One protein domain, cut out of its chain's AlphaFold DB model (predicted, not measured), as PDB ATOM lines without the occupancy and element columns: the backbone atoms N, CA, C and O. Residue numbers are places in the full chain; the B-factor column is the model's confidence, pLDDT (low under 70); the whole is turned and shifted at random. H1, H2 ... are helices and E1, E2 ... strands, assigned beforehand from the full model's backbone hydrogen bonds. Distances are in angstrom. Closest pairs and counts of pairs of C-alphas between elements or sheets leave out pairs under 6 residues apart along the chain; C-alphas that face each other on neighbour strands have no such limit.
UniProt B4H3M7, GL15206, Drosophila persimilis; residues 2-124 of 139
ATOM      1  N   GLY A   2      22.773  24.860 -30.666       90.62
ATOM      2  CA  GLY A   2      21.371  24.998 -31.098       90.62
ATOM      3  C   GLY A   2      20.522  25.919 -30.209       90.62
ATOM      4  O   GLY A   2      19.823  26.781 -30.726       90.62
ATOM      5  N   GLU A   3      20.662  25.828 -28.883       92.06
ATOM      6  CA  GLU A   3      19.964  26.723 -27.939       92.06
ATOM      7  C   GLU A   3      20.289  28.203 -28.165       92.06
ATOM      8  O   GLU A   3      19.393  29.041 -28.180       92.06
ATOM      9  N   LYS A   4      21.563  28.526 -28.403       93.69
ATOM     10  CA  LYS A   4      22.004  29.889 -28.700       93.69
ATOM     11  C   LYS A   4      21.363  30.396 -29.989       93.69
ATOM     12  O   LYS A   4      20.767  31.464 -29.986       93.69
ATOM     13  N   LEU A   5      21.436  29.618 -31.071       94.06
ATOM     14  CA  LEU A   5      20.804  29.976 -32.348       94.06
ATOM     15  C   LEU A   5      19.289  30.166 -32.205       94.06
ATOM     16  O   LEU A   5      18.745  31.135 -32.723       94.06
ATOM     17  N   THR A   6      18.636  29.288 -31.444       94.12
ATOM     18  CA  THR A   6      17.199  29.367 -31.149       94.12
ATOM     19  C   THR A   6      16.863  30.639 -30.377       94.12
ATOM     20  O   THR A   6      15.888  31.311 -30.699       94.12
ATOM     21  N   TRP A   7      17.695  31.015 -29.399       96.44
ATOM     22  CA  TRP A   7      17.521  32.259 -28.655       96.44
ATOM     23  C   TRP A   7      17.573  33.469 -29.591       96.44
ATOM     24  O   TRP A   7      16.661  34.292 -29.557       96.44
ATOM     25  N   PHE A   8      18.584  33.549 -30.467       95.88
ATOM     26  CA  PHE A   8      18.695  34.648 -31.435       95.88
ATOM     27  C   PHE A   8      17.500  34.665 -32.392       95.88
ATOM     28  O   PHE A   8      16.904  35.717 -32.594       95.88
ATOM     29  N   LEU A   9      17.101  33.509 -32.930       93.56
ATOM     30  CA  LEU A   9      15.953  33.391 -33.831       93.56
ATOM     31  C   LEU A   9      14.649  33.889 -33.185       93.56
ATOM     32  O   LEU A   9      13.883  34.597 -33.837       93.56
ATOM     33  N   GLY A  10      14.426  33.566 -31.906       94.44
ATOM     34  CA  GLY A  10      13.251  33.993 -31.141       94.44
ATOM     35  C   GLY A  10      13.228  35.481 -30.771       94.44
ATOM     36  O   GLY A  10      12.169  35.997 -30.432       94.44
ATOM     37  N   HIS A  11      14.367  36.177 -30.854       95.19
ATOM     38  CA  HIS A  11      14.480  37.613 -30.558       95.19
ATOM     39  C   HIS A  11      14.554  38.490 -31.818       95.19
ATOM     40  O   HIS A  11      14.709  39.706 -31.719       95.19
ATOM     41  N   ILE A  12      14.419  37.903 -33.010       93.56
ATOM     42  CA  ILE A  12      14.301  38.643 -34.270       93.56
ATOM     43  C   ILE A  12      12.849  38.529 -34.746       93.56
ATOM     44  O   ILE A  12      12.348  37.417 -34.907       93.56
ATOM     45  N   ALA A  13      12.204  39.662 -35.046       89.88
ATOM     46  CA  ALA A  13      10.824  39.720 -35.545       89.88
ATOM     47  C   ALA A  13      10.592  38.764 -36.726       89.88
ATOM     48  O   ALA A  13      11.372  38.784 -37.680       89.88
ATOM     49  N   GLU A  14       9.566  37.915 -36.653       85.62
ATOM     50  CA  GLU A  14       9.343  36.779 -37.561       85.62
ATOM     51  C   GLU A  14       9.291  37.203 -39.038       85.62
ATOM     52  O   GLU A  14       9.916  36.583 -39.895       85.62
ATOM     53  N   GLU A  15       8.653  38.337 -39.316       87.38
ATOM     54  CA  GLU A  15       8.518  38.946 -40.637       87.38
ATOM     55  C   GLU A  15       9.801  39.607 -41.166       87.38
ATOM     56  O   GLU A  15       9.861  40.040 -42.324       87.38
ATOM     57  N   ARG A  16      10.847  39.717 -40.340       89.31
ATOM     58  CA  ARG A  16      12.086  40.386 -40.733       89.31
ATOM     59  C   ARG A  16      12.872  39.540 -41.728       89.31
ATOM     60  O   ARG A  16      13.493  38.538 -41.376       89.31
ATOM     61  N   THR A  17      12.910  40.036 -42.959       88.31
ATOM     62  CA  THR A  17      13.691  39.487 -44.078       88.31
ATOM     63  C   THR A  17      14.958  40.289 -44.374       88.31
ATOM     64  O   THR A  17      15.914  39.754 -44.935       88.31
ATOM     65  N   ALA A  18      14.987  41.569 -43.995       94.38
ATOM     66  CA  ALA A  18      16.146  42.432 -44.178       94.38
ATOM     67  C   ALA A  18      17.239  42.133 -43.132       94.38
ATOM     68  O   ALA A  18      16.906  41.936 -41.955       94.38
ATOM     69  N   PRO A  19      18.531  42.152 -43.528       95.75
ATOM     70  CA  PRO A  19      19.645  41.934 -42.609       95.75
ATOM     71  C   PRO A  19      19.619  42.935 -41.449       95.75
ATOM     72  O   PRO A  19      19.060  44.035 -41.550       95.75
ATOM     73  N   LEU A  20      20.222  42.550 -40.325       96.19
ATOM     74  CA  LEU A  20      20.436  43.481 -39.225       96.19
ATOM     75  C   LEU A  20      21.472  44.523 -39.639       96.19
ATOM     76  O   LEU A  20      22.463  44.220 -40.305       96.19
ATOM     77  N   SER A  21      21.268  45.764 -39.218       96.50
ATOM     78  CA  SER A  21      22.375  46.705 -39.164       96.50
ATOM     79  C   SER A  21      23.386  46.243 -38.103       96.50
ATOM     80  O   SER A  21      23.011  45.582 -37.128       96.50
ATOM     81  N   PRO A  22      24.669  46.621 -38.223       96.94
ATOM     82  CA  PRO A  22      25.661  46.269 -37.211       96.94
ATOM     83  C   PRO A  22      25.323  46.787 -35.805       96.94
ATOM     84  O   PRO A  22      25.738  46.174 -34.829       96.94
ATOM     85  N   GLN A  23      24.584  47.900 -35.693       96.69
ATOM     86  CA  GLN A  23      24.107  48.409 -34.403       96.69
ATOM     87  C   GLN A  23      23.021  47.505 -33.816       96.69
ATOM     88  O   GLN A  23      23.170  47.059 -32.688       96.69
ATOM     89  N   GLU A  24      21.988  47.162 -34.593       97.00
ATOM     90  CA  GLU A  24      20.932  46.249 -34.129       97.00
ATOM     91  C   GLU A  24      21.501  44.887 -33.719       97.00
ATOM     92  O   GLU A  24      21.038  44.281 -32.755       97.00
ATOM     93  N   PHE A  25      22.517  44.397 -34.436       97.38
ATOM     94  CA  PHE A  25      23.152  43.136 -34.078       97.38
ATOM     95  C   PHE A  25      23.969  43.246 -32.783       97.38
ATOM     96  O   PHE A  25      23.935  42.335 -31.960       97.38
ATOM     97  N   GLU A  26      24.662  44.367 -32.566       97.38
ATOM     98  CA  GLU A  26      25.349  44.633 -31.300       97.38
ATOM     99  C   GLU A  26      24.365  44.712 -30.124       97.38
ATOM    100  O   GLU A  26      24.608  44.084 -29.093       97.38
ATOM    101  N   ASP A  27      23.232  45.394 -30.301       97.88
ATOM    102  CA  ASP A  27      22.182  45.500 -29.282       97.88
ATOM    103  C   ASP A  27      21.577  44.122 -28.961       97.88
ATOM    104  O   ASP A  27      21.358  43.776 -27.797       97.88
ATOM    105  N   LEU A  28      21.376  43.282 -29.982       97.94
ATOM    106  CA  LEU A  28      20.878  41.917 -29.813       97.94
ATOM    107  C   LEU A  28      21.879  41.015 -29.070       97.94
ATOM    108  O   LEU A  28      21.480  40.205 -28.232       97.94
ATOM    109  N   ILE A  29      23.183  41.159 -29.335       97.69
ATOM    110  CA  ILE A  29      24.232  40.452 -28.583       97.69
ATOM    111  C   ILE A  29      24.290  40.953 -27.137       97.69
ATOM    112  O   ILE A  29      24.439  40.142 -26.222       97.69
ATOM    113  N   ALA A  30      24.141  42.258 -26.904       97.81
ATOM    114  CA  ALA A  30      24.081  42.809 -25.554       97.81
ATOM    115  C   ALA A  30      22.908  42.206 -24.764       97.81
ATOM    116  O   ALA A  30      23.113  41.721 -23.651       97.81
ATOM    117  N   LEU A  31      21.723  42.118 -25.381       98.12
ATOM    118  CA  LEU A  31      20.557  41.467 -24.787       98.12
ATOM    119  C   LEU A  31      20.815  39.978 -24.492       98.12
ATOM    120  O   LEU A  31      20.485  39.490 -23.411       98.12
ATOM    121  N   TYR A  32      21.478  39.257 -25.402       98.06
ATOM    122  CA  TYR A  32      21.868  37.857 -25.182       98.06
ATOM    123  C   TYR A  32      22.784  37.691 -23.960       98.06
ATOM    124  O   TYR A  32      22.628  36.753 -23.174       98.06
ATOM    125  N   LEU A  33      23.733  38.608 -23.767       97.69
ATOM    126  CA  LEU A  33      24.669  38.601 -22.638       97.69
ATOM    127  C   LEU A  33      24.035  39.049 -21.306       97.69
ATOM    128  O   LEU A  33      24.683  38.927 -20.264       97.69
ATOM    129  N   GLN A  34      22.795  39.543 -21.341       97.81
ATOM    130  CA  GLN A  34      21.976  39.922 -20.182       97.81
ATOM    131  C   GLN A  34      20.864  38.906 -19.879       97.81
ATOM    132  O   GLN A  34      20.128  39.056 -18.906       97.81
ATOM    133  N   ARG A  35      20.741  37.828 -20.668       97.88
ATOM    134  CA  ARG A  35      19.616  36.872 -20.593       97.88
ATOM    135  C   ARG A  35      19.406  36.188 -19.234       97.88
ATOM    136  O   ARG A  35      18.360  35.588 -19.019       97.88
ATOM    137  N   PHE A  36      20.398  36.231 -18.344       98.19
ATOM    138  CA  PHE A  36      20.323  35.645 -17.003       98.19
ATOM    139  C   PHE A  36      20.226  36.686 -15.881       98.19
ATOM    140  O   PHE A  36      20.238  36.301 -14.712       98.19
ATOM    141  N   ASP A  37      20.126  37.980 -16.193       97.81
ATOM    142  CA  ASP A  37      20.143  39.048 -15.187       97.81
ATOM    143  C   ASP A  37      18.988  38.901 -14.183       97.81
ATOM    144  O   ASP A  37      19.201  39.009 -12.973       97.81
ATOM    145  N   GLU A  38      17.786  38.552 -14.652       97.62
ATOM    146  CA  GLU A  38      16.638  38.283 -13.776       97.62
ATOM    147  C   GLU A  38      16.876  37.076 -12.856       97.62
ATOM    148  O   GLU A  38      16.588  37.134 -11.658       97.62
ATOM    149  N   GLU A  39      17.442  35.986 -13.386       97.31
ATOM    150  CA  GLU A  39      17.743  34.780 -12.606       97.31
ATOM    151  C   GLU A  39      18.796  35.079 -11.527       97.31
ATOM    152  O   GLU A  39      18.632  34.710 -10.361       97.31
ATOM    153  N   LEU A  40      19.854  35.810 -11.888       97.44
ATOM    154  CA  LEU A  40      20.898  36.235 -10.960       97.44
ATOM    155  C   LEU A  40      20.349  37.163  -9.869       97.44
ATOM    156  O   LEU A  40      20.689  36.984  -8.696       97.44
ATOM    157  N   ALA A  41      19.467  38.102 -10.223       97.00
ATOM    158  CA  ALA A  41      18.810  38.985  -9.264       97.00
ATOM    159  C   ALA A  41      17.941  38.199  -8.268       97.00
ATOM    160  O   ALA A  41      18.006  38.436  -7.058       97.00
ATOM    161  N   GLN A  42      17.181  37.207  -8.743       96.06
ATOM    162  CA  GLN A  42      16.389  36.331  -7.876       96.06
ATOM    163  C   GLN A  42      17.261  35.488  -6.938       96.06
ATOM    164  O   GLN A  42      16.928  35.334  -5.758       96.06
ATOM    165  N   ILE A  43      18.380  34.943  -7.431       95.38
ATOM    166  CA  ILE A  43      19.341  34.202  -6.599       95.38
ATOM    167  C   ILE A  43      19.919  35.121  -5.519       95.38
ATOM    168  O   ILE A  43      19.913  34.751  -4.344       95.38
ATOM    169  N   ALA A  44      20.363  36.327  -5.888       94.12
ATOM    170  CA  ALA A  44      20.923  37.300  -4.953       94.12
ATOM    171  C   ALA A  44      19.919  37.682  -3.854       94.12
ATOM    172  O   ALA A  44      20.263  37.681  -2.669       94.12
ATOM    173  N   LEU A  45      18.657  37.917  -4.226       94.88
ATOM    174  CA  LEU A  45      17.588  38.196  -3.271       94.88
ATOM    175  C   LEU A  45      17.404  37.030  -2.288       94.88
ATOM    176  O   LEU A  45      17.406  37.250  -1.079       94.88
ATOM    177  N   LYS A  46      17.311  35.783  -2.769       92.31
ATOM    178  CA  LYS A  46      17.163  34.601  -1.898       92.31
ATOM    179  C   LYS A  46      18.347  34.417  -0.946       92.31
ATOM    180  O   LYS A  46      18.129  34.117   0.227       92.31
ATOM    181  N   GLN A  47      19.572  34.623  -1.433       92.94
ATOM    182  CA  GLN A  47      20.801  34.499  -0.643       92.94
ATOM    183  C   GLN A  47      20.934  35.597   0.421       92.94
ATOM    184  O   GLN A  47      21.519  35.353   1.474       92.94
ATOM    185  N   SER A  48      20.354  36.780   0.184       91.62
ATOM    186  CA  SER A  48      20.319  37.869   1.172       91.62
ATOM    187  C   SER A  48      19.399  37.583   2.371       91.62
ATOM    188  O   SER A  48      19.566  38.178   3.437       91.62
ATOM    189  N   ILE A  49      18.455  36.640   2.244       91.19
ATOM    190  CA  ILE A  49      17.481  36.317   3.295       91.19
ATOM    191  C   ILE A  49      18.057  35.259   4.243       91.19
ATOM    192  O   ILE A  49      17.841  34.056   4.095       91.19
ATOM    193  N   GLY A  50      18.736  35.733   5.286       82.12
ATOM    194  CA  GLY A  50      19.180  34.914   6.412       82.12
ATOM    195  C   GLY A  50      20.398  34.028   6.117       82.12
ATOM    196  O   GLY A  50      20.627  33.551   5.008       82.12
ATOM    197  N   LYS A  51      21.193  33.757   7.158       78.62
ATOM    198  CA  LYS A  51      22.503  33.089   7.030       78.62
ATOM    199  C   LYS A  51      22.432  31.667   6.455       78.62
ATOM    200  O   LYS A  51      23.376  31.222   5.817       78.62
ATOM    201  N   HIS A  52      21.311  30.966   6.636       83.12
ATOM    202  CA  HIS A  52      21.137  29.589   6.156       83.12
ATOM    203  C   HIS A  52      20.907  29.475   4.642       83.12
ATOM    204  O   HIS A  52      20.994  28.375   4.104       83.12
ATOM    205  N   ARG A  53      20.617  30.583   3.945       85.75
ATOM    206  CA  ARG A  53      20.338  30.589   2.498       85.75
ATOM    207  C   ARG A  53      21.495  31.110   1.653       85.75
ATOM    208  O   ARG A  53      21.382  31.112   0.434       85.75
ATOM    209  N   ALA A  54      22.617  31.478   2.274       85.25
ATOM    210  CA  ALA A  54      23.768  32.077   1.593       85.25
ATOM    211  C   ALA A  54      24.307  31.225   0.426       85.25
ATOM    212  O   ALA A  54      24.731  31.772  -0.585       85.25
ATOM    213  N   ASN A  55      24.222  29.895   0.533       89.25
ATOM    214  CA  ASN A  55      24.695  28.963  -0.499       89.25
ATOM    215  C   ASN A  55      23.571  28.409  -1.390       89.25
ATOM    216  O   ASN A  55      23.818  27.566  -2.255       89.25
ATOM    217  N   GLN A  56      22.323  28.843  -1.187       92.12
ATOM    218  CA  GLN A  56      21.209  28.377  -2.003       92.12
ATOM    219  C   GLN A  56      21.453  28.787  -3.461       92.12
ATOM    220  O   GLN A  56      21.749  29.946  -3.737       92.12
ATOM    221  N   HIS A  57      21.341  27.833  -4.388       93.88
ATOM    222  CA  HIS A  57      21.591  28.034  -5.824       93.88
ATOM    223  C   HIS A  57      23.035  28.425  -6.207       93.88
ATOM    224  O   HIS A  57      23.245  28.866  -7.335       93.88
ATOM    225  N   ALA A  58      24.035  28.217  -5.335       94.00
ATOM    226  CA  ALA A  58      25.438  28.529  -5.641       94.00
ATOM    227  C   ALA A  58      25.924  27.857  -6.940       94.00
ATOM    228  O   ALA A  58      26.352  28.548  -7.856       94.00
ATOM    229  N   ALA A  59      25.707  26.546  -7.095       96.12
ATOM    230  CA  ALA A  59      26.116  25.822  -8.303       96.12
ATOM    231  C   ALA A  59      25.496  26.391  -9.596       96.12
ATOM    232  O   ALA A  59      26.154  26.463 -10.629       96.12
ATOM    233  N   ARG A  60      24.229  26.832  -9.551       96.88
ATOM    234  CA  ARG A  60      23.564  27.440 -10.712       96.88
ATOM    235  C   ARG A  60      24.147  28.816 -11.030       96.88
ATOM    236  O   ARG A  60      24.408  29.103 -12.196       96.88
ATOM    237  N   LYS A  61      24.384  29.635 -10.003       97.00
ATOM    238  CA  LYS A  61      25.048  30.935 -10.134       97.00
ATOM    239  C   LYS A  61      26.442  30.788 -10.747       97.00
ATOM    240  O   LYS A  61      26.776  31.558 -11.643       97.00
ATOM    241  N   ASP A  62      27.209  29.790 -10.318       97.69
ATOM    242  CA  ASP A  62      28.557  29.536 -10.832       97.69
ATOM    243  C   ASP A  62      28.513  29.164 -12.318       97.69
ATOM    244  O   ASP A  62      29.225  29.761 -13.122       97.69
ATOM    245  N   VAL A  63      27.610  28.258 -12.717       98.00
ATOM    246  CA  VAL A  63      27.421  27.886 -14.132       98.00
ATOM    247  C   VAL A  63      27.058  29.096 -14.996       98.00
ATOM    248  O   VAL A  63      27.638  29.271 -16.069       98.00
ATOM    249  N   ILE A  64      26.125  29.943 -14.545       98.00
ATOM    250  CA  ILE A  64      25.743  31.169 -15.264       98.00
ATOM    251  C   ILE A  64      26.932  32.122 -15.380       98.00
ATOM    252  O   ILE A  64      27.215  32.608 -16.471       98.00
ATOM    253  N   THR A  65      27.634  32.365 -14.270       97.44
ATOM    254  CA  THR A  65      28.767  33.297 -14.215       97.44
ATOM    255  C   THR A  65      29.864  32.859 -15.178       97.44
ATOM    256  O   THR A  65      30.235  33.626 -16.061       97.44
ATOM    257  N   ILE A  66      30.287  31.594 -15.098       98.12
ATOM    258  CA  ILE A  66      31.314  31.020 -15.979       98.12
ATOM    259  C   ILE A  66      30.885  31.098 -17.451       98.12
ATOM    260  O   ILE A  66      31.691  31.424 -18.323       98.12
ATOM    261  N   THR A  67      29.611  30.816 -17.741       97.25
ATOM    262  CA  THR A  67      29.078  30.867 -19.111       97.25
ATOM    263  C   THR A  67      29.116  32.290 -19.666       97.25
ATOM    264  O   THR A  67      29.632  32.497 -20.763       97.25
ATOM    265  N   LEU A  68      28.623  33.276 -18.910       97.62
ATOM    266  CA  LEU A  68      28.616  34.680 -19.331       97.62
ATOM    267  C   LEU A  68      30.026  35.259 -19.451       97.62
ATOM    268  O   LEU A  68      30.288  36.023 -20.374       97.62
ATOM    269  N   GLU A  69      30.938  34.903 -18.545       97.62
ATOM    270  CA  GLU A  69      32.341  35.316 -18.627       97.62
ATOM    271  C   GLU A  69      32.993  34.792 -19.903       97.62
ATOM    272  O   GLU A  69      33.598  35.565 -20.647       97.62
ATOM    273  N   LYS A  70      32.815  33.502 -20.204       96.88
ATOM    274  CA  LYS A  70      33.312  32.902 -21.443       96.88
ATOM    275  C   LYS A  70      32.743  33.612 -22.673       96.88
ATOM    276  O   LYS A  70      33.504  34.030 -23.538       96.88
ATOM    277  N   GLU A  71      31.430  33.798 -22.725       97.19
ATOM    278  CA  GLU A  71      30.743  34.433 -23.853       97.19
ATOM    279  C   GLU A  71      31.150  35.902 -24.055       97.19
ATOM    280  O   GLU A  71      31.365  36.336 -25.189       97.19
ATOM    281  N   ARG A  72      31.302  36.671 -22.970       97.38
ATOM    282  CA  ARG A  72      31.808  38.052 -23.029       97.38
ATOM    283  C   ARG A  72      33.239  38.090 -23.540       97.38
ATOM    284  O   ARG A  72      33.531  38.881 -24.434       97.38
ATOM    285  N   ASN A  73      34.101  37.221 -23.016       97.19
ATOM    286  CA  ASN A  73      35.493  37.137 -23.442       97.19
ATOM    287  C   ASN A  73      35.591  36.779 -24.928       97.19
ATOM    288  O   ASN A  73      36.333  37.432 -25.659       97.19
ATOM    289  N   GLU A  74      34.817  35.799 -25.400       96.62
ATOM    290  CA  GLU A  74      34.740  35.430 -26.817       96.62
ATOM    291  C   GLU A  74      34.325  36.626 -27.682       96.62
ATOM    292  O   GLU A  74      35.037  36.977 -28.621       96.62
ATOM    293  N   TYR A  75      33.230  37.310 -27.339       97.31
ATOM    294  CA  TYR A  75      32.740  38.455 -28.113       97.31
ATOM    295  C   TYR A  75      33.712  39.645 -28.133       97.31
ATOM    296  O   TYR A  75      33.879  40.296 -29.167       97.31
ATOM    297  N   GLN A  76      34.370  39.935 -27.008       96.06
ATOM    298  CA  GLN A  76      35.315  41.049 -26.894       96.06
ATOM    299  C   GLN A  76      36.654  40.774 -27.592       96.06
ATOM    300  O   GLN A  76      37.319  41.718 -28.021       96.06
ATOM    301  N   SER A  77      37.052  39.504 -27.712       93.38
ATOM    302  CA  SER A  77      38.348  39.102 -28.265       93.38
ATOM    303  C   SER A  77      38.241  38.546 -29.695       93.38
ATOM    304  O   SER A  77      38.085  39.310 -30.649       93.38
ATOM    305  N   GLY A  78      38.369  37.225 -29.851       86.31
ATOM    306  CA  GLY A  78      38.474  36.515 -31.129       86.31
ATOM    307  C   GLY A  78      37.154  36.340 -31.876       86.31
ATOM    308  O   GLY A  78      37.169  36.054 -33.068       86.31
ATOM    309  N   GLY A  79      36.030  36.574 -31.206       94.50
ATOM    310  CA  GLY A  79      34.690  36.417 -31.741       94.50
ATOM    311  C   GLY A  79      33.985  35.188 -31.195       94.50
ATOM    312  O   GLY A  79      34.575  34.151 -30.907       94.50
ATOM    313  N   MET A  80      32.682  35.350 -31.052       95.31
ATOM    314  CA  MET A  80      31.755  34.346 -30.585       95.31
ATOM    315  C   MET A  80      31.176  33.607 -31.798       95.31
ATOM    316  O   MET A  80      30.738  34.250 -32.753       95.31
ATOM    317  N   GLU A  81      31.136  32.274 -31.767       94.31
ATOM    318  CA  GLU A  81      30.619  31.476 -32.890       94.31
ATOM    319  C   GLU A  81      29.122  31.738 -33.113       94.31
ATOM    320  O   GLU A  81      28.290  31.402 -32.263       94.31
ATOM    321  N   LEU A  82      28.763  32.374 -34.229       94.81
ATOM    322  CA  LEU A  82      27.388  32.754 -34.569       94.81
ATOM    323  C   LEU A  82      27.260  33.021 -36.078       94.81
ATOM    324  O   LEU A  82      28.243  33.312 -36.745       94.81
ATOM    325  N   LEU A  83      26.051  32.951 -36.638       94.81
ATOM    326  CA  LEU A  83      25.797  33.436 -37.999       94.81
ATOM    327  C   LEU A  83      25.883  34.967 -38.021       94.81
ATOM    328  O   LEU A  83      25.228  35.627 -37.217       94.81
ATOM    329  N   ASN A  84      26.649  35.548 -38.946       95.56
ATOM    330  CA  ASN A  84      26.630  36.994 -39.141       95.56
ATOM    331  C   ASN A  84      25.261  37.458 -39.668       95.56
ATOM    332  O   ASN A  84      24.977  37.337 -40.856       95.56
ATOM    333  N   LEU A  85      24.430  38.032 -38.800       95.88
ATOM    334  CA  LEU A  85      23.072  38.467 -39.142       95.88
ATOM    335  C   LEU A  85      23.016  39.776 -39.942       95.88
ATOM    336  O   LEU A  85      21.947  40.163 -40.415       95.88
ATOM    337  N   CYS A  86      24.160  40.437 -40.133       95.75
ATOM    338  CA  CYS A  86      24.299  41.530 -41.092       95.75
ATOM    339  C   CYS A  86      24.402  41.023 -42.542       95.75
ATOM    340  O   CYS A  86      24.310  41.816 -43.477       95.75
ATOM    341  N   ASP A  87      24.613  39.717 -42.744       94.94
ATOM    342  CA  ASP A  87      24.614  39.076 -44.057       94.94
ATOM    343  C   ASP A  87      23.208  38.516 -44.361       94.94
ATOM    344  O   ASP A  87      22.716  37.647 -43.629       94.94
ATOM    345  N   PRO A  88      22.542  38.974 -45.439       94.44
ATOM    346  CA  PRO A  88      21.191  38.532 -45.778       94.44
ATOM    347  C   PRO A  88      21.101  37.025 -46.057       94.44
ATOM    348  O   PRO A  88      20.077  36.412 -45.753       94.44
ATOM    349  N   LEU A  89      22.156  36.403 -46.599       94.19
ATOM    350  CA  LEU A  89      22.166  34.962 -46.859       94.19
ATOM    351  C   LEU A  89      22.184  34.180 -45.548       94.19
ATOM    352  O   LEU A  89      21.451  33.206 -45.404       94.19
ATOM    353  N   LYS A  90      22.981  34.623 -44.574       94.62
ATOM    354  CA  LYS A  90      23.092  33.963 -43.267       94.62
ATOM    355  C   LYS A  90      21.868  34.185 -42.395       94.62
ATOM    356  O   LYS A  90      21.456  33.255 -41.707       94.62
ATOM    357  N   LEU A  91      21.250  35.365 -42.467       94.75
ATOM    358  CA  LEU A  91      19.952  35.596 -41.834       94.75
ATOM    359  C   LEU A  91      18.902  34.629 -42.393       94.75
ATOM    360  O   LEU A  91      18.204  33.973 -41.624       94.75
ATOM    361  N   LYS A  92      18.832  34.487 -43.722       93.44
ATOM    362  CA  LYS A  92      17.926  33.527 -44.358       93.44
ATOM    363  C   LYS A  92      18.233  32.086 -43.938       93.44
ATOM    364  O   LYS A  92      17.320  31.366 -43.567       93.44
ATOM    365  N   MET A  93      19.506  31.687 -43.914       93.12
ATOM    366  CA  MET A  93      19.905  30.357 -43.434       93.12
ATOM    367  C   MET A  93      19.471  30.098 -41.987       93.12
ATOM    368  O   MET A  93      19.059  28.985 -41.681       93.12
ATOM    369  N   LEU A  94      19.555  31.099 -41.102       92.62
ATOM    370  CA  LEU A  94      19.072  30.968 -39.726       92.62
ATOM    371  C   LEU A  94      17.545  30.836 -39.665       92.62
ATOM    372  O   LEU A  94      17.039  30.098 -38.829       92.62
ATOM    373  N   ARG A  95      16.816  31.548 -40.531       92.12
ATOM    374  CA  ARG A  95      15.348  31.485 -40.616       92.12
ATOM    375  C   ARG A  95      14.841  30.151 -41.147       92.12
ATOM    376  O   ARG A  95      13.872  29.625 -40.619       92.12
ATOM    377  N   ASP A  96      15.515  29.617 -42.157       91.62
ATOM    378  CA  ASP A  96      15.176  28.334 -42.776       91.62
ATOM    379  C   ASP A  96      15.639  27.140 -41.913       91.62
ATOM    380  O   ASP A  96      15.329  25.988 -42.222       91.62
ATOM    381  N   TRP A  97      16.402  27.393 -40.843       92.56
ATOM    382  CA  TRP A  97      16.878  26.355 -39.939       92.56
ATOM    383  C   TRP A  97      15.735  25.815 -39.072       92.56
ATOM    384  O   TRP A  97      15.061  26.543 -38.352       92.56
ATOM    385  N   ASP A  98      15.566  24.497 -39.104       88.31
ATOM    386  CA  ASP A  98      14.480  23.742 -38.471       88.31
ATOM    387  C   ASP A  98      14.646  23.524 -36.956       88.31
ATOM    388  O   ASP A  98      13.854  22.817 -36.334       88.31
ATOM    389  N   GLY A  99      15.701  24.074 -36.351       87.50
ATOM    390  CA  GLY A  99      16.038  23.831 -34.948       87.50
ATOM    391  C   GLY A  99      16.719  22.480 -34.691       87.50
ATOM    392  O   GLY A  99      17.066  22.175 -33.547       87.50
ATOM    393  N   SER A 100      16.949  21.659 -35.725       88.38
ATOM    394  CA  SER A 100      17.546  20.333 -35.561       88.38
ATOM    395  C   SER A 100      19.022  20.425 -35.188       88.38
ATOM    396  O   SER A 100      19.826  21.086 -35.845       88.38
ATOM    397  N   ALA A 101      19.423  19.692 -34.148       82.81
ATOM    398  CA  ALA A 101      20.823  19.612 -33.735       82.81
ATOM    399  C   ALA A 101      21.729  19.014 -34.828       82.81
ATOM    400  O   ALA A 101      22.904  19.367 -34.906       82.81
ATOM    401  N   LEU A 102      21.185  18.141 -35.685       84.69
ATOM    402  CA  LEU A 102      21.928  17.523 -36.786       84.69
ATOM    403  C   LEU A 102      22.192  18.507 -37.928       84.69
ATOM    404  O   LEU A 102      23.228  18.414 -38.578       84.69
ATOM    405  N   SER A 103      21.286  19.456 -38.171       86.31
ATOM    406  CA  SER A 103      21.440  20.446 -39.241       86.31
ATOM    407  C   SER A 103      22.394  21.584 -38.851       86.31
ATOM    408  O   SER A 103      22.997  22.191 -39.738       86.31
ATOM    409  N   VAL A 104      22.641  21.809 -37.549       86.50
ATOM    410  CA  VAL A 104      23.579  22.843 -37.049       86.50
ATOM    411  C   VAL A 104      24.978  22.701 -37.644       86.50
ATOM    412  O   VAL A 104      25.596  23.707 -37.976       86.50
ATOM    413  N   GLN A 105      25.480  21.473 -37.821       85.62
ATOM    414  CA  GLN A 105      26.829  21.235 -38.358       85.62
ATOM    415  C   GLN A 105      27.003  21.712 -39.812       85.62
ATOM    416  O   GLN A 105      28.126  21.861 -40.287       85.62
ATOM    417  N   HIS A 106      25.898  21.924 -40.530       87.12
ATOM    418  CA  HIS A 106      25.896  22.392 -41.914       87.12
ATOM    419  C   HIS A 106      25.736  23.918 -42.018       87.12
ATOM    420  O   HIS A 106      25.859  24.475 -43.112       87.12
ATOM    421  N   LEU A 107      25.494  24.610 -40.898       90.56
ATOM    422  CA  LEU A 107      25.442  26.066 -40.851       90.56
ATOM    423  C   LEU A 107      26.862  26.638 -40.887       90.56
ATOM    424  O   LEU A 107      27.735  26.251 -40.112       90.56
ATOM    425  N   LYS A 108      27.091  27.605 -41.778       90.44
ATOM    426  CA  LYS A 108      28.361  28.333 -41.843       90.44
ATOM    427  C   LYS A 108      28.385  29.422 -40.775       90.44
ATOM    428  O   LYS A 108      27.890  30.524 -41.007       90.44
ATOM    429  N   LEU A 109      28.935  29.083 -39.615       93.25
ATOM    430  CA  LEU A 109      29.150  30.016 -38.513       93.25
ATOM    431  C   LEU A 109      30.335  30.946 -38.804       93.25
ATOM    432  O   LEU A 109      31.292  30.566 -39.477       93.25
ATOM    433  N   ASP A 110      30.267  32.151 -38.255       94.56
ATOM    434  CA  ASP A 110      31.336  33.139 -38.240       94.56
ATOM    435  C   ASP A 110      31.809  33.401 -36.809       94.56
ATOM    436  O   ASP A 110      31.132  33.080 -35.829       94.56
ATOM    437  N   LEU A 111      32.959  34.062 -36.698       95.88
ATOM    438  CA  LEU A 111      33.444  34.637 -35.451       95.88
ATOM    439  C   LEU A 111      32.936  36.074 -35.329       95.88
ATOM    440  O   LEU A 111      33.553  37.018 -35.827       95.88
ATOM    441  N   VAL A 112      31.786  36.238 -34.674       96.94
ATOM    442  CA  VAL A 112      31.178  37.553 -34.456       96.94
ATOM    443  C   VAL A 112      31.803  38.193 -33.222       96.94
ATOM    444  O   VAL A 112      31.605  37.729 -32.102       96.94
ATOM    445  N   SER A 113      32.575  39.259 -33.422       97.38
ATOM    446  CA  SER A 113      33.214  40.025 -32.345       97.38
ATOM    447  C   SER A 113      32.759  41.478 -32.337       97.38
ATOM    448  O   SER A 113      32.306  42.010 -33.354       97.38
ATOM    449  N   HIS A 114      32.960  42.156 -31.210       97.00
ATOM    450  CA  HIS A 114      32.733  43.597 -31.117       97.00
ATOM    451  C   HIS A 114      33.527  44.347 -32.201       97.00
ATOM    452  O   HIS A 114      32.971  45.152 -32.946       97.00
ATOM    453  N   ASN A 115      34.809  44.007 -32.378       96.31
ATOM    454  CA  ASN A 115      35.669  44.612 -33.400       96.31
ATOM    455  C   ASN A 115      35.163  44.371 -34.831       96.31
ATOM    456  O   ASN A 115      35.268  45.262 -35.677       96.31
ATOM    457  N   MET A 116      34.607  43.188 -35.119       96.19
ATOM    458  CA  MET A 116      33.979  42.901 -36.411       96.19
ATOM    459  C   MET A 116      32.811  43.860 -36.670       96.19
ATOM    460  O   MET A 116      32.760  44.478 -37.735       96.19
ATOM    461  N   LEU A 117      31.908  44.032 -35.699       96.31
ATOM    462  CA  LEU A 117      30.752  44.917 -35.852       96.31
ATOM    463  C   LEU A 117      31.166  46.388 -35.978       96.31
ATOM    464  O   LEU A 117      30.649  47.081 -36.853       96.31
ATOM    465  N   GLN A 118      32.155  46.854 -35.206       96.38
ATOM    466  CA  GLN A 118      32.669  48.225 -35.340       96.38
ATOM    467  C   GLN A 118      33.249  48.495 -36.736       96.38
ATOM    468  O   GLN A 118      33.064  49.579 -37.291       96.38
ATOM    469  N   ARG A 119      33.923  47.512 -37.348       95.56
ATOM    470  CA  ARG A 119      34.419  47.634 -38.729       95.56
ATOM    471  C   ARG A 119      33.276  47.737 -39.738       95.56
ATOM    472  O   ARG A 119      33.355  48.568 -40.638       95.56
ATOM    473  N   LEU A 120      32.219  46.940 -39.574       94.50
ATOM    474  CA  LEU A 120      31.042  46.999 -40.446       94.50
ATOM    475  C   LEU A 120      30.313  48.348 -40.346       94.50
ATOM    476  O   LEU A 120      29.858  48.862 -41.366       94.50
ATOM    477  N   LYS A 121      30.238  48.947 -39.149       94.00
ATOM    478  CA  LYS A 121      29.667  50.295 -38.965       94.00
ATOM    479  C   LYS A 121      30.423  51.342 -39.779       94.00
ATOM    480  O   LYS A 121      29.811  52.029 -40.591       94.00
ATOM    481  N   LYS A 122      31.752  51.386 -39.631       92.81
ATOM    482  CA  LYS A 122      32.619  52.345 -40.340       92.81
ATOM    483  C   LYS A 122      32.500  52.226 -41.860       92.81
ATOM    484  O   LYS A 122      32.337  53.228 -42.545       92.81
ATOM    485  N   GLN A 123      32.492  51.001 -42.388       88.62
ATOM    486  CA  GLN A 123      32.317  50.766 -43.828       88.62
ATOM    487  C   GLN A 123      30.964  51.281 -44.341       88.62
ATOM    488  O   GLN A 123      30.879  51.836 -45.434       88.62
ATOM    489  N   GLY A 124      29.898  51.133 -43.550       80.94
ATOM    490  CA  GLY A 124      28.584  51.679 -43.891       80.94
ATOM    491  C   GLY A 124      28.537  53.211 -43.906       80.94
ATOM    492  O   GLY A 124      27.773  53.788 -44.679       80.94
TER     493      GLY A 124
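Overview. This is residues 2 to 124 of the 139 residues of the protein "GL15206" of Drosophila persimilis (UniProt B4H3M7). A loosely built head of short helices, H1, H2, H5 and H6, gathers beside a tiny two-stranded sheet, E1 and E2, and a long two-helix arm reaches away from it: the chain runs out along H3 and comes back along H4, whose last residues pack on the sheet. H6 packs side by side with H2, and a long unnamed loop, residues 96 to 109, lies at the edge of the head. The printed part has 123 residues with six named helices and two named strands, in the order H1 H2 H3 H4 E1 H5 E2 H6; the sheet is antiparallel and the class is mostly helix. The whole is loose, with a radius of gyration of the C-alphas of 17.1 A, and elongated, spanning 54 by 34 by 26 A.

Arrangement. Strands E1, residues 80 to 82, and E2, residues 110 to 112, are antiparallel neighbours at 127 degrees; N 80 and O 112 are 2.8 A apart and N 82 and O 110 2.9 A, both within hydrogen-bond range. H4, residues 58 to 76, comes nearest to E1 at the C-alphas of Glu 74 and Met 80, 4.9 A apart. H6, residues 114 to 124, and H4 only just touch, only at their ends, with Gln 76 and His 114 closest at 5.6 A between C-alphas. The hub is H2, residues 22 to 33. With its residues 22 to 26 it touches H6 at a shallow tilt of 20 degrees, opposite ways; the closest C-alphas are those of Pro 22 and Leu 117, 5.4 A. H2 only just touches H4, with 3 pairs of C-alphas within 8 A, closest Leu 33 and Leu 68 at 6.5 A. H2 also only just touches H1, residues 2 to 10, at a steep tilt of 57 degrees; the closest C-alphas are those of Phe 8 and Tyr 32, 7.7 A. H5, residues 88 to 95, only just touches H1, with the C-alphas of Leu 9 and Arg 95 closest at 7.1 A. H3, residues 37 to 48, touches no helix; it is close to H4 but not clearly touching, with the C-alphas of Leu 40 and Lys 61 closest at 6.8 A. In each of the six helices every O i to N i+4 pair is within hydrogen-bond range.

Along the chain. H4 is the longest helix, 26.6 A from C-alpha 58 to C-alpha 76 at (35.315, 41.049, -26.894). H2 measures 16.5 A, H3 16.4 A, H6 15.7 A, H1 12.1 A and H5 10.5 A; E1 measures 6.1 A and E2 5.8 A. H1 begins at C-alpha 2, (21.371, 24.998, -31.098), and H6 ends at C-alpha 124, (28.584, 51.679, -43.891).

Size, cuts and confidence. The two C-alphas farthest apart, those of His 52 and Gln 123, are 55.4 A apart. The printed part has no cut. The links H1 to H2 and H5 to E2 are long, with 11 and 14 residues. The mean pLDDT of the printed part is 93.7, and no printed residue is under 70.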